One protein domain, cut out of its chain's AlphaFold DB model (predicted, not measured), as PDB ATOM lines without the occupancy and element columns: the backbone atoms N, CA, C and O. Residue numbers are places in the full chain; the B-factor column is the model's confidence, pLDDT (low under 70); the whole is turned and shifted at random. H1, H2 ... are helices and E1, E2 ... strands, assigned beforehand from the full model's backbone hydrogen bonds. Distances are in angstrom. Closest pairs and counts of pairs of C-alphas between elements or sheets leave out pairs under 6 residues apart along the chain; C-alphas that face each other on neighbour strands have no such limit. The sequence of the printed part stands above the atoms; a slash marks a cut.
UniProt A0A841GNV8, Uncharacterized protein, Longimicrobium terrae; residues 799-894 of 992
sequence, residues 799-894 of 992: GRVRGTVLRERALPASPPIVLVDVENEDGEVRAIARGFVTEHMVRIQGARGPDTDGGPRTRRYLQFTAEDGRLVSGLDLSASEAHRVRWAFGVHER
ATOM      1  N   GLY A 799      28.160  44.497 105.211       49.47
ATOM      2  CA  GLY A 799      27.072  44.327 104.254       49.47
ATOM      3  C   GLY A 799      25.757  44.569 104.987       49.47
ATOM      4  O   GLY A 799      25.382  43.771 105.843       49.47
ATOM      5  N   ARG A 800      25.083  45.687 104.708       55.66
ATOM      6  CA  ARG A 800      23.667  45.824 105.049       55.66
ATOM      7  C   ARG A 800      22.921  44.926 104.082       55.66
ATOM      8  O   ARG A 800      22.753  45.278 102.921       55.66
ATOM      9  N   VAL A 801      22.556  43.747 104.556       65.38
ATOM     10  CA  VAL A 801      21.893  42.722 103.755       65.38
ATOM     11  C   VAL A 801      20.454  42.606 104.233       65.38
ATOM     12  O   VAL A 801      20.187  42.674 105.433       65.38
ATOM     13  N   ARG A 802      19.517  42.489 103.297       74.31
ATOM     14  CA  ARG A 802      18.104  42.241 103.586       74.31
ATOM     15  C   ARG A 802      17.738  40.810 103.229       74.31
ATOM     16  O   ARG A 802      18.389  40.207 102.376       74.31
ATOM     17  N   GLY A 803      16.720  40.288 103.902       81.75
ATOM     18  CA  GLY A 803      16.132  38.993 103.582       81.75
ATOM     19  C   GLY A 803      15.348  38.396 104.748       81.75
ATOM     20  O   GLY A 803      14.879  39.111 105.633       81.75
ATOM     21  N   THR A 804      15.241  37.071 104.785       79.50
ATOM     22  CA  THR A 804      14.459  36.340 105.789       79.50
ATOM     23  C   THR A 804      15.343  35.712 106.872       79.50
ATOM     24  O   THR A 804      16.399  35.149 106.595       79.50
ATOM     25  N   VAL A 805      14.907  35.768 108.136       81.31
ATOM     26  CA  VAL A 805      15.528  34.971 109.209       81.31
ATOM     27  C   VAL A 805      14.933  33.568 109.187       81.31
ATOM     28  O   VAL A 805      13.734  33.405 109.389       81.31
ATOM     29  N   LEU A 806      15.778  32.559 108.989       78.38
ATOM     30  CA  LEU A 806      15.363  31.162 108.874       78.38
ATOM     31  C   LEU A 806      15.152  30.513 110.240       78.38
ATOM     32  O   LEU A 806      14.124  29.889 110.499       78.38
ATOM     33  N   ARG A 807      16.153  30.623 111.123       78.00
ATOM     34  CA  ARG A 807      16.107  30.045 112.472       78.00
ATOM     35  C   ARG A 807      17.087  30.723 113.414       78.00
ATOM     36  O   ARG A 807      18.121  31.231 113.003       78.00
ATOM     37  N   GLU A 808      16.781  30.671 114.701       84.06
ATOM     38  CA  GLU A 808      17.612  31.212 115.773       84.06
ATOM     39  C   GLU A 808      17.873  30.117 116.808       84.06
ATOM     40  O   GLU A 808      16.962  29.379 117.187       84.06
ATOM     41  N   ARG A 809      19.129  29.965 117.237       80.81
ATOM     42  CA  ARG A 809      19.529  28.914 118.174       80.81
ATOM     43  C   ARG A 809      20.605  29.381 119.139       80.81
ATOM     44  O   ARG A 809      21.677  29.803 118.716       80.81
ATOM     45  N   ALA A 810      20.358  29.195 120.431       84.38
ATOM     46  CA  ALA A 810      21.383  29.311 121.457       84.38
ATOM     47  C   ALA A 810      22.261  28.047 121.498       84.38
ATOM     48  O   ALA A 810      21.758  26.923 121.499       84.38
ATOM     49  N   LEU A 811      23.574  28.240 121.526       84.25
ATOM     50  CA  LEU A 811      24.565  27.206 121.792       84.25
ATOM     51  C   LEU A 811      24.707  27.016 123.310       84.25
ATOM     52  O   LEU A 811      24.539  27.987 124.054       84.25
ATOM     53  N   PRO A 812      25.044  25.804 123.788       81.44
ATOM     54  CA  PRO A 812      25.246  25.528 125.206       81.44
ATOM     55  C   PRO A 812      26.590  26.117 125.668       81.44
ATOM     56  O   PRO A 812      27.605  25.433 125.790       81.44
ATOM     57  N   ALA A 813      26.589  27.428 125.882       75.19
ATOM     58  CA  ALA A 813      27.696  28.228 126.381       75.19
ATOM     59  C   ALA A 813      27.185  29.157 127.490       75.19
ATOM     60  O   ALA A 813      26.008  29.516 127.510       75.19
ATOM     61  N   SER A 814      28.069  29.548 128.408       65.69
ATOM     62  CA  SER A 814      27.775  30.560 129.425       65.69
ATOM     63  C   SER A 814      28.813  31.686 129.339       65.69
ATOM     64  O   SER A 814      30.002  31.393 129.498       65.69
ATOM     65  N   PRO A 815      28.416  32.937 129.032       68.38
ATOM     66  CA  PRO A 815      27.076  33.331 128.584       68.38
ATOM     67  C   PRO A 815      26.746  32.753 127.182       68.38
ATOM     68  O   PRO A 815      27.656  32.328 126.459       68.38
ATOM     69  N   PRO A 816      25.454  32.665 126.804       71.88
ATOM     70  CA  PRO A 816      25.021  31.950 125.604       71.88
ATOM     71  C   PRO A 816      25.472  32.639 124.314       71.88
ATOM     72  O   PRO A 816      25.309  33.846 124.143       71.88
ATOM     73  N   ILE A 817      25.965  31.842 123.364       83.19
ATOM     74  CA  ILE A 817      26.183  32.278 121.978       83.19
ATOM     75  C   ILE A 817      24.924  31.961 121.186       83.19
ATOM     76  O   ILE A 817      24.467  30.822 121.198       83.19
ATOM     77  N   VAL A 818      24.385  32.933 120.456       85.94
ATOM     78  CA  VAL A 818      23.205  32.717 119.610       85.94
ATOM     79  C   VAL A 818      23.608  32.754 118.147       85.94
ATOM     80  O   VAL A 818      24.147  33.755 117.685       85.94
ATOM     81  N   LEU A 819      23.327  31.681 117.413       87.62
ATOM     82  CA  LEU A 819      23.440  31.641 115.959       87.62
ATOM     83  C   LEU A 819      22.079  31.943 115.338       87.62
ATOM     84  O   LEU A 819      21.089  31.282 115.656       87.62
ATOM     85  N   VAL A 820      22.041  32.934 114.455       87.56
ATOM     86  CA  VAL A 820      20.859  33.295 113.673       87.56
ATOM     87  C   VAL A 820      21.136  32.974 112.214       87.56
ATOM     88  O   VAL A 820      21.955  33.639 111.587       87.56
ATOM     89  N   ASP A 821      20.473  31.956 111.685       83.44
ATOM     90  CA  ASP A 821      20.577  31.593 110.278       83.44
ATOM     91  C   ASP A 821      19.650  32.505 109.469       83.44
ATOM     92  O   ASP A 821      18.473  32.670 109.805       83.44
ATOM     93  N   VAL A 822      20.192  33.111 108.423       83.12
ATOM     94  CA  VAL A 822      19.546  34.123 107.590       83.12
ATOM     95  C   VAL A 822      19.699  33.765 106.119       83.12
ATOM     96  O   VAL A 822      20.721  33.212 105.726       83.12
ATOM     97  N   GLU A 823      18.701  34.098 105.314       80.00
ATOM     98  CA  GLU A 823      18.727  33.982 103.858       80.00
ATOM     99  C   GLU A 823      18.582  35.378 103.256       80.00
ATOM    100  O   GLU A 823      17.643  36.097 103.604       80.00
ATOM    101  N   ASN A 824      19.520  35.798 102.407       79.19
ATOM    102  CA  ASN A 824      19.432  37.099 101.741       79.19
ATOM    103  C   ASN A 824      18.495  37.074 100.516       79.19
ATOM    104  O   ASN A 824      18.027  36.019 100.101       79.19
ATOM    105  N   GLU A 825      18.236  38.240  99.918       71.69
ATOM    106  CA  GLU A 825      17.403  38.373  98.705       71.69
ATOM    107  C   GLU A 825      17.921  37.552  97.498       71.69
ATOM    108  O   GLU A 825      17.130  37.160  96.641       71.69
ATOM    109  N   ASP A 826      19.218  37.216  97.461       65.31
ATOM    110  CA  ASP A 826      19.848  36.341  96.456       65.31
ATOM    111  C   ASP A 826      19.749  34.832  96.815       65.31
ATOM    112  O   ASP A 826      20.371  33.959  96.186       65.31
ATOM    113  N   GLY A 827      18.997  34.492  97.867       59.09
ATOM    114  CA  GLY A 827      18.806  33.139  98.397       59.09
ATOM    115  C   GLY A 827      20.033  32.540  99.099       59.09
ATOM    116  O   GLY A 827      20.120  31.326  99.273       59.09
ATOM    117  N   GLU A 828      21.055  33.342  99.402       66.19
ATOM    118  CA  GLU A 828      22.284  32.904 100.073       66.19
ATOM    119  C   GLU A 828      22.035  32.731 101.571       66.19
ATOM    120  O   GLU A 828      21.603  33.669 102.245       66.19
ATOM    121  N   VAL A 829      22.360  31.546 102.098       72.19
ATOM    122  CA  VAL A 829      22.178  31.217 103.513       72.19
ATOM    123  C   VAL A 829      23.464  31.476 104.288       72.19
ATOM    124  O   VAL A 829      24.514  30.896 104.011       72.19
ATOM    125  N   ARG A 830      23.376  32.307 105.323       81.88
ATOM    126  CA  ARG A 830      24.475  32.603 106.250       81.88
ATOM    127  C   ARG A 830      24.039  32.417 107.690       81.88
ATOM    128  O   ARG A 830      22.848  32.369 107.978       81.88
ATOM    129  N   ALA A 831      24.994  32.337 108.608       85.06
ATOM    130  CA  ALA A 831      24.704  32.405 110.033       85.06
ATOM    131  C   ALA A 831      25.387  33.612 110.668       85.06
ATOM    132  O   ALA A 831      26.555  33.899 110.423       85.06
ATOM    133  N   ILE A 832      24.657  34.294 111.538       86.62
ATOM    134  CA  ILE A 832      25.137  35.431 112.310       86.62
ATOM    135  C   ILE A 832      25.301  34.967 113.751       86.62
ATOM    136  O   ILE A 832      24.311  34.673 114.423       86.62
ATOM    137  N   ALA A 833      26.538  34.892 114.242       85.38
ATOM    138  CA  ALA A 833      26.788  34.605 115.652       85.38
ATOM    139  C   ALA A 833      26.712  35.883 116.490       85.38
ATOM    140  O   ALA A 833      27.314  36.889 116.125       85.38
ATOM    141  N   ARG A 834      26.016  35.823 117.627       83.50
ATOM    142  CA  ARG A 834      25.872  36.893 118.626       83.50
ATOM    143  C   ARG A 834      26.336  36.414 119.994       83.50
ATOM    144  O   ARG A 834      26.258  35.218 120.279       83.50
ATOM    145  N   GLY A 835      26.770  37.342 120.845       72.81
ATOM    146  CA  GLY A 835      27.298  37.004 122.173       72.81
ATOM    147  C   GLY A 835      28.698  36.396 122.086       72.81
ATOM    148  O   GLY A 835      29.117  35.624 122.947       72.81
ATOM    149  N   PHE A 836      29.428  36.715 121.015       66.19
ATOM    150  CA  PHE A 836      30.767  36.180 120.810       66.19
ATOM    151  C   PHE A 836      31.816  36.932 121.623       66.19
ATOM    152  O   PHE A 836      32.915  36.408 121.770       66.19
ATOM    153  N   VAL A 837      31.511  38.132 122.142       69.50
ATOM    154  CA  VAL A 837      32.399  38.952 122.998       69.50
ATOM    155  C   VAL A 837      32.543  38.327 124.394       69.50
ATOM    156  O   VAL A 837      32.142  38.876 125.413       69.50
ATOM    157  N   THR A 838      33.088  37.119 124.417       69.62
ATOM    158  CA  THR A 838      33.287  36.254 125.577       69.62
ATOM    159  C   THR A 838      34.564  35.442 125.360       69.62
ATOM    160  O   THR A 838      35.160  35.459 124.275       69.62
ATOM    161  N   GLU A 839      34.989  34.669 126.359       65.69
ATOM    162  CA  GLU A 839      36.112  33.729 126.197       65.69
ATOM    163  C   GLU A 839      35.870  32.669 125.103       65.69
ATOM    164  O   GLU A 839      36.815  32.167 124.484       65.69
ATOM    165  N   HIS A 840      34.604  32.405 124.766       72.69
ATOM    166  CA  HIS A 840      34.199  31.459 123.726       72.69
ATOM    167  C   HIS A 840      34.645  31.865 122.319       72.69
ATOM    168  O   HIS A 840      34.655  31.024 121.417       72.69
ATOM    169  N   MET A 841      35.073  33.113 122.102       71.00
ATOM    170  CA  MET A 841      35.599  33.525 120.801       71.00
ATOM    171  C   MET A 841      36.830  32.717 120.386       71.00
ATOM    172  O   MET A 841      37.006  32.445 119.201       71.00
ATOM    173  N   VAL A 842      37.689  32.321 121.329       68.75
ATOM    174  CA  VAL A 842      38.862  31.493 121.007       68.75
ATOM    175  C   VAL A 842      38.407  30.176 120.374       68.75
ATOM    176  O   VAL A 842      38.925  29.776 119.333       68.75
ATOM    177  N   ARG A 843      37.361  29.567 120.943       75.38
ATOM    178  CA  ARG A 843      36.727  28.344 120.440       75.38
ATOM    179  C   ARG A 843      36.036  28.567 119.093       75.38
ATOM    180  O   ARG A 843      36.221  27.759 118.190       75.38
ATOM    181  N   ILE A 844      35.317  29.683 118.919       77.81
ATOM    182  CA  ILE A 844      34.724  30.069 117.624       77.81
ATOM    183  C   ILE A 844      35.816  30.227 116.556       77.81
ATOM    184  O   ILE A 844      35.665  29.727 115.448       77.81
ATOM    185  N   GLN A 845      36.930  30.897 116.862       71.00
ATOM    186  CA  GLN A 845      38.020  31.088 115.901       71.00
ATOM    187  C   GLN A 845      38.731  29.783 115.555       71.00
ATOM    188  O   GLN A 845      38.982  29.550 114.377       71.00
ATOM    189  N   GLY A 846      39.006  28.934 116.549       69.75
ATOM    190  CA  GLY A 846      39.556  27.599 116.314       69.75
ATOM    191  C   GLY A 846      38.650  26.780 115.392       69.75
ATOM    192  O   GLY A 846      39.115  26.233 114.398       69.75
ATOM    193  N   ALA A 847      37.337  26.809 115.638       74.81
ATOM    194  CA  ALA A 847      36.354  26.127 114.801       74.81
ATOM    195  C   ALA A 847      36.290  26.671 113.365       74.81
ATOM    196  O   ALA A 847      35.924  25.938 112.453       74.81
ATOM    197  N   ARG A 848      36.640  27.939 113.119       72.94
ATOM    198  CA  ARG A 848      36.627  28.522 111.767       72.94
ATOM    199  C   ARG A 848      37.832  28.119 110.913       72.94
ATOM    200  O   ARG A 848      37.686  28.105 109.691       72.94
ATOM    201  N   GLY A 849      38.953  27.743 111.530       62.38
ATOM    202  CA  GLY A 849      40.194  27.364 110.846       62.38
ATOM    203  C   GLY A 849      41.019  28.558 110.326       62.38
ATOM    204  O   GLY A 849      40.569  29.710 110.393       62.38
ATOM    205  N   PRO A 850      42.248  28.312 109.827       54.34
ATOM    206  CA  PRO A 850      43.120  29.350 109.277       54.34
ATOM    207  C   PRO A 850      42.587  29.932 107.953       54.34
ATOM    208  O   PRO A 850      41.681  29.392 107.310       54.34
ATOM    209  N   ASP A 851      43.122  31.089 107.560       48.66
ATOM    210  CA  ASP A 851      42.868  31.699 106.253       48.66
ATOM    211  C   ASP A 851      43.628  30.939 105.147       48.66
ATOM    212  O   ASP A 851      44.497  30.110 105.418       48.66
ATOM    213  N   THR A 852      43.327  31.249 103.889       41.91
ATOM    214  CA  THR A 852      43.920  30.642 102.681       41.91
ATOM    215  C   THR A 852      45.455  30.687 102.616       41.91
ATOM    216  O   THR A 852      46.055  29.847 101.939       41.91
ATOM    217  N   ASP A 853      46.091  31.601 103.353       40.03
ATOM    218  CA  ASP A 853      47.550  31.740 103.469       40.03
ATOM    219  C   ASP A 853      48.125  31.190 104.795       40.03
ATOM    220  O   ASP A 853      49.274  31.456 105.138       40.03
ATOM    221  N   GLY A 854      47.337  30.439 105.573       41.12
ATOM    222  CA  GLY A 854      47.755  29.872 106.864       41.12
ATOM    223  C   GLY A 854      47.785  30.876 108.027       41.12
ATOM    224  O   GLY A 854      48.165  30.521 109.140       41.12
ATOM    225  N   GLY A 855      47.386  32.130 107.788       40.00
ATOM    226  CA  GLY A 855      47.249  33.172 108.810       40.00
ATOM    227  C   GLY A 855      45.900  33.136 109.549       40.00
ATOM    228  O   GLY A 855      44.997  32.394 109.165       40.00
ATOM    229  N   PRO A 856      45.715  33.941 110.612       45.19
ATOM    230  CA  PRO A 856      44.425  34.055 111.296       45.19
ATOM    231  C   PRO A 856      43.347  34.639 110.363       45.19
ATOM    232  O   PRO A 856      43.547  35.717 109.803       45.19
ATOM    233  N   ARG A 857      42.195  33.956 110.230       55.44
ATOM    234  CA  ARG A 857      41.061  34.394 109.388       55.44
ATOM    235  C   ARG A 857      40.589  35.802 109.740       55.44
ATOM    236  O   ARG A 857      40.316  36.110 110.907       55.44
ATOM    237  N   THR A 858      40.408  36.623 108.708       52.59
ATOM    238  CA  THR A 858      39.829  37.966 108.844       52.59
ATOM    239  C   THR A 858      38.368  37.864 109.292       52.59
ATOM    240  O   THR A 858      37.559  37.174 108.666       52.59
ATOM    241  N   ARG A 859      38.009  38.540 110.389       64.44
ATOM    242  CA  ARG A 859      36.638  38.531 110.921       64.44
ATOM    243  C   ARG A 859      35.747  39.434 110.071       64.44
ATOM    244  O   ARG A 859      36.173  40.502 109.643       64.44
ATOM    245  N   ARG A 860      34.518  38.987 109.825       64.94
ATOM    246  CA  ARG A 860      33.501  39.714 109.062       64.94
ATOM    247  C   ARG A 860      32.267  39.854 109.931       64.94
ATOM    248  O   ARG A 860      31.939  38.925 110.665       64.94
ATOM    249  N   TYR A 861      31.621  41.006 109.866       70.88
ATOM    250  CA  TYR A 861      30.414  41.293 110.625       70.88
ATOM    251  C   TYR A 861      29.290  41.637 109.658       70.88
ATOM    252  O   TYR A 861      29.492  42.414 108.722       70.88
ATOM    253  N   LEU A 862      28.123  41.037 109.879       70.44
ATOM    254  CA  LEU A 862      26.944  41.231 109.046       70.44
ATOM    255  C   LEU A 862      25.922  42.084 109.803       70.44
ATOM    256  O   LEU A 862      25.698  41.889 111.002       70.44
ATOM    257  N   GLN A 863      25.315  43.048 109.108       70.94
ATOM    258  CA  GLN A 863      24.104  43.729 109.560       70.94
ATOM    259  C   GLN A 863      22.962  43.276 108.660       70.94
ATOM    260  O   GLN A 863      22.858  43.690 107.509       70.94
ATOM    261  N   PHE A 864      22.115  42.411 109.189       74.56
ATOM    262  CA  PHE A 864      20.998  41.837 108.471       74.56
ATOM    263  C   PHE A 864      19.698  42.503 108.909       74.56
ATOM    264  O   PHE A 864      19.401  42.564 110.100       74.56
ATOM    265  N   THR A 865      18.933  43.030 107.962       77.81
ATOM    266  CA  THR A 865      17.584  43.542 108.223       77.81
ATOM    267  C   THR A 865      16.588  42.520 107.708       77.81
ATOM    268  O   THR A 865      16.480  42.312 106.502       77.81
ATOM    269  N   ALA A 866      15.890  41.877 108.633       77.06
ATOM    270  CA  ALA A 866      14.843  40.930 108.312       77.06
ATOM    271  C   ALA A 866      13.637  41.638 107.669       77.06
ATOM    272  O   ALA A 866      13.414  42.829 107.902       77.06
ATOM    273  N   GLU A 867      12.842  40.910 106.887       79.50
ATOM    274  CA  GLU A 867      11.615  41.434 106.260       79.50
ATOM    275  C   GLU A 867      10.602  42.000 107.272       79.50
ATOM    276  O   GLU A 867       9.880  42.946 106.964       79.50
ATOM    277  N   ASP A 868      10.590  41.478 108.503       72.12
ATOM    278  CA  ASP A 868       9.771  41.974 109.619       72.12
ATOM    279  C   ASP A 868      10.323  43.267 110.263       72.12
ATOM    280  O   ASP A 868       9.764  43.774 111.236       72.12
ATOM    281  N   GLY A 869      11.422  43.811 109.731       64.75
ATOM    282  CA  GLY A 869      12.119  44.988 110.244       64.75
ATOM    283  C   GLY A 869      13.103  44.692 111.379       64.75
ATOM    284  O   GLY A 869      13.781  45.614 111.842       64.75
ATOM    285  N   ARG A 870      13.233  43.436 111.828       69.19
ATOM    286  CA  ARG A 870      14.177  43.051 112.885       69.19
ATOM    287  C   ARG A 870      15.616  43.165 112.390       69.19
ATOM    288  O   ARG A 870      16.004  42.544 111.403       69.19
ATOM    289  N   LEU A 871      16.444  43.914 113.116       68.12
ATOM    290  CA  LEU A 871      17.871  44.019 112.823       68.12
ATOM    291  C   LEU A 871      18.649  42.932 113.577       68.12
ATOM    292  O   LEU A 871      18.635  42.871 114.806       68.12
ATOM    293  N   VAL A 872      19.336  42.068 112.836       73.75
ATOM    294  CA  VAL A 872      20.223  41.029 113.361       73.75
ATOM    295  C   VAL A 872      21.649  41.409 113.003       73.75
ATOM    296  O   VAL A 872      21.967  41.656 111.845       73.75
ATOM    297  N   SER A 873      22.535  41.472 113.990       74.88
ATOM    298  CA  SER A 873      23.930  41.806 113.736       74.88
ATOM    299  C   SER A 873      24.867  40.970 114.578       74.88
ATOM    300  O   SER A 873      24.555  40.688 115.730       74.88
ATOM    301  N   GLY A 874      25.997  40.581 113.995       75.69
ATOM    302  CA  GLY A 874      26.974  39.727 114.648       75.69
ATOM    303  C   GLY A 874      28.042  39.219 113.681       75.69
ATOM    304  O   GLY A 874      28.187  39.741 112.572       75.69
ATOM    305  N   LEU A 875      28.820  38.227 114.114       79.38
ATOM    306  CA  LEU A 875      29.901  37.624 113.339       79.38
ATOM    307  C   LEU A 875      29.305  36.839 112.170       79.38
ATOM    308  O   LEU A 875      28.521  35.919 112.384       79.38
ATOM    309  N   ASP A 876      29.702  37.213 110.960       81.94
ATOM    310  CA  ASP A 876      29.298  36.561 109.718       81.94
ATOM    311  C   ASP A 876      30.016  35.214 109.589       81.94
ATOM    312  O   ASP A 876      31.254  35.157 109.592       81.94
ATOM    313  N   LEU A 877      29.227  34.146 109.515       81.12
ATOM    314  CA  LEU A 877      29.669  32.773 109.336       81.12
ATOM    315  C   LEU A 877      29.027  32.206 108.070       81.12
ATOM    316  O   LEU A 877      27.805  32.268 107.899       81.12
ATOM    317  N   SER A 878      29.831  31.571 107.217       74.81
ATOM    318  CA  SER A 878      29.276  30.705 106.172       74.81
ATOM    319  C   SER A 878      28.504  29.531 106.789       74.81
ATOM    320  O   SER A 878      28.706  29.190 107.959       74.81
ATOM    321  N   ALA A 879      27.654  28.863 106.004       68.50
ATOM    322  CA  ALA A 879      26.909  27.689 106.465       68.50
ATOM    323  C   ALA A 879      27.821  26.618 107.105       68.50
ATOM    324  O   ALA A 879      27.499  26.077 108.168       68.50
ATOM    325  N   SER A 880      29.005  26.374 106.529       66.81
ATOM    326  CA  SER A 880      29.997  25.466 107.120       66.81
ATOM    327  C   SER A 880      30.696  25.996 108.356       66.81
ATOM    328  O   SER A 880      30.905  25.234 109.299       66.81
ATOM    329  N   GLU A 881      31.066  27.276 108.392       76.12
ATOM    330  CA  GLU A 881      31.634  27.855 109.612       76.12
ATOM    331  C   GLU A 881      30.626  27.752 110.762       76.12
ATOM    332  O   GLU A 881      30.991  27.370 111.872       76.12
ATOM    333  N   ALA A 882      29.347  28.003 110.483       79.50
ATOM    334  CA  ALA A 882      28.262  27.846 111.437       79.50
ATOM    335  C   ALA A 882      28.121  26.396 111.917       79.50
ATOM    336  O   ALA A 882      27.969  26.164 113.115       79.50
ATOM    337  N   HIS A 883      28.209  25.416 111.009       76.81
ATOM    338  CA  HIS A 883      28.190  23.989 111.356       76.81
ATOM    339  C   HIS A 883      29.359  23.604 112.271       76.81
ATOM    340  O   HIS A 883      29.133  22.999 113.319       76.81
ATOM    341  N   ARG A 884      30.586  24.039 111.955       77.00
ATOM    342  CA  ARG A 884      31.763  23.792 112.803       77.00
ATOM    343  C   ARG A 884      31.666  24.465 114.155       77.00
ATOM    344  O   ARG A 884      32.044  23.868 115.156       77.00
ATOM    345  N   VAL A 885      31.149  25.689 114.201       83.75
ATOM    346  CA  VAL A 885      30.896  26.384 115.462       83.75
ATOM    347  C   VAL A 885      29.872  25.593 116.277       83.75
ATOM    348  O   VAL A 885      30.171  25.244 117.411       83.75
ATOM    349  N   ARG A 886      28.722  25.198 115.714       84.31
ATOM    350  CA  ARG A 886      27.737  24.344 116.414       84.31
ATOM    351  C   ARG A 886      28.382  23.078 116.975       84.31
ATOM    352  O   ARG A 886      28.232  22.809 118.165       84.31
ATOM    353  N   TRP A 887      29.159  22.372 116.155       81.00
ATOM    354  CA  TRP A 887      29.882  21.171 116.567       81.00
ATOM    355  C   TRP A 887      30.853  21.449 117.710       81.00
ATOM    356  O   TRP A 887      30.866  20.734 118.709       81.00
ATOM    357  N   ALA A 888      31.630  22.529 117.594       82.25
ATOM    358  CA  ALA A 888      32.574  22.936 118.616       82.25
ATOM    359  C   ALA A 888      31.867  23.175 119.946       82.25
ATOM    360  O   ALA A 888      32.462  22.843 120.955       82.25
ATOM    361  N   PHE A 889      30.623  23.661 119.969       84.81
ATOM    362  CA  PHE A 889      29.802  23.816 121.177       84.81
ATOM    363  C   PHE A 889      28.898  22.601 121.474       84.81
ATOM    364  O   PHE A 889      27.898  22.747 122.161       84.81
ATOM    365  N   GLY A 890      29.211  21.397 120.983       79.50
ATOM    366  CA  GLY A 890      28.472  20.169 121.324       79.50
ATOM    367  C   GLY A 890      27.076  20.054 120.696       79.50
ATOM    368  O   GLY A 890      26.276  19.211 121.101       79.50
ATOM    369  N   VAL A 891      26.760  20.892 119.705       80.50
ATOM    370  CA  VAL A 891      25.522  20.816 118.922       80.50
ATOM    371  C   VAL A 891      25.814  20.053 117.630       80.50
ATOM    372  O   VAL A 891      26.264  20.622 116.636       80.50
ATOM    373  N   HIS A 892      25.555  18.747 117.653       77.69
ATOM    374  CA  HIS A 892      25.825  17.840 116.535       77.69
ATOM    375  C   HIS A 892      24.628  17.783 115.571       77.69
ATOM    376  O   HIS A 892      23.674  17.037 115.788       77.69
ATOM    377  N   GLU A 893      24.665  18.591 114.510       68.81
ATOM    378  CA  GLU A 893      23.689  18.549 113.411       68.81
ATOM    379  C   GLU A 893      24.282  17.910 112.153       68.81
ATOM    380  O   GLU A 893      25.498  17.937 111.950       68.81
ATOM    381  N   ARG A 894      23.414  17.403 111.267       64.69
ATOM    382  CA  ARG A 894      23.828  17.003 109.917       64.69
ATOM    383  C   ARG A 894      24.295  18.221 109.123       64.69
ATOM    384  O   ARG A 894      23.637  19.263 109.160       64.69
TER     385      ARG A 894
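Overview. This is residues 799 to 894 of the 992 residues of an uncharacterized protein of Longimicrobium terrae (UniProt A0A841GNV8). A small closed barrel of five strands, E1 to E5, has helix H2 packed on its outside, along strand E3. A second helix, H1, packs on H2 at a steep tilt, and residues 849 to 860 make a long loop from H1 back to strand E4. The printed part has 96 residues, with five named strands and two named helices in the order E1 E2 E3 H1 E4 E5 H2; its class is mixed, helices and strands. Round the ring run E1, E2, E3, E5, E4 and back to E1, with mixed pairing. The whole is compact, with a radius of gyration of the C-alphas of 13.0 A and spans of 35 by 32 by 27 A.

Along the chain. E1 is residues 799 to 810, 23.5 A long, with C-alpha 799 at (27.072, 44.327, 104.254); it bends by 96 degrees at residue 803. E2 is residues 818 to 824, 18.8 A, and E3 is residues 829 to 834, 16.6 A. H1 is residues 840 to 848, 12.6 A. E4 is residues 861 to 866, 15.7 A. E5 is residues 871 to 878, 18.8 A, and bends by 77 degrees at residue 875. H2 is residues 879 to 888, 14.2 A, ending with C-alpha 888 at (32.574, 22.936, 118.616).

Arrangement. E1, E2 and E3 form a meander, each strand the antiparallel neighbour of the one before, with N 804 and O 823 at 2.8 A and N 820 and O 832 at 2.9 A. E3 and E5 are antiparallel, with N 833 and O 875 at 2.9 A. E4 and E5 form a hairpin, with N 864 and O 872 at 2.8 A. E4 and E1 are parallel and close the barrel, with N 865 and O 801 at 2.8 A. E1 pairs with E4 over residues 799 to 803 and with E2 over residues 803 to 810. H2 is on the barrel and outside it, at a height of 8.7 A; it lies over E3 and runs along it at 15 degrees on the local plane. The closest C-alphas of E3 and H2, those of Arg 830 and Ala 879, are 5.5 A apart. H1 is not on the barrel, but only just, with 4 pairs of C-alphas within 10 A. H1 and H2 touch, opposite ways at a steep tilt of 52 degrees, with the closest C-alphas, Arg 848 and Glu 881, 5.5 A apart. In H1 and H2 every O i to N i+4 pair is within hydrogen-bond range.

Size, cuts and confidence. The two C-alphas farthest apart, those of Gly 854 and Asp 868, are 40.0 A apart. The printed part has no cut. The link from H1 to E4 is long, 12 residues. The mean pLDDT of the printed part is 72.3, and 33 residues are under 70, among them residues 849 to 860.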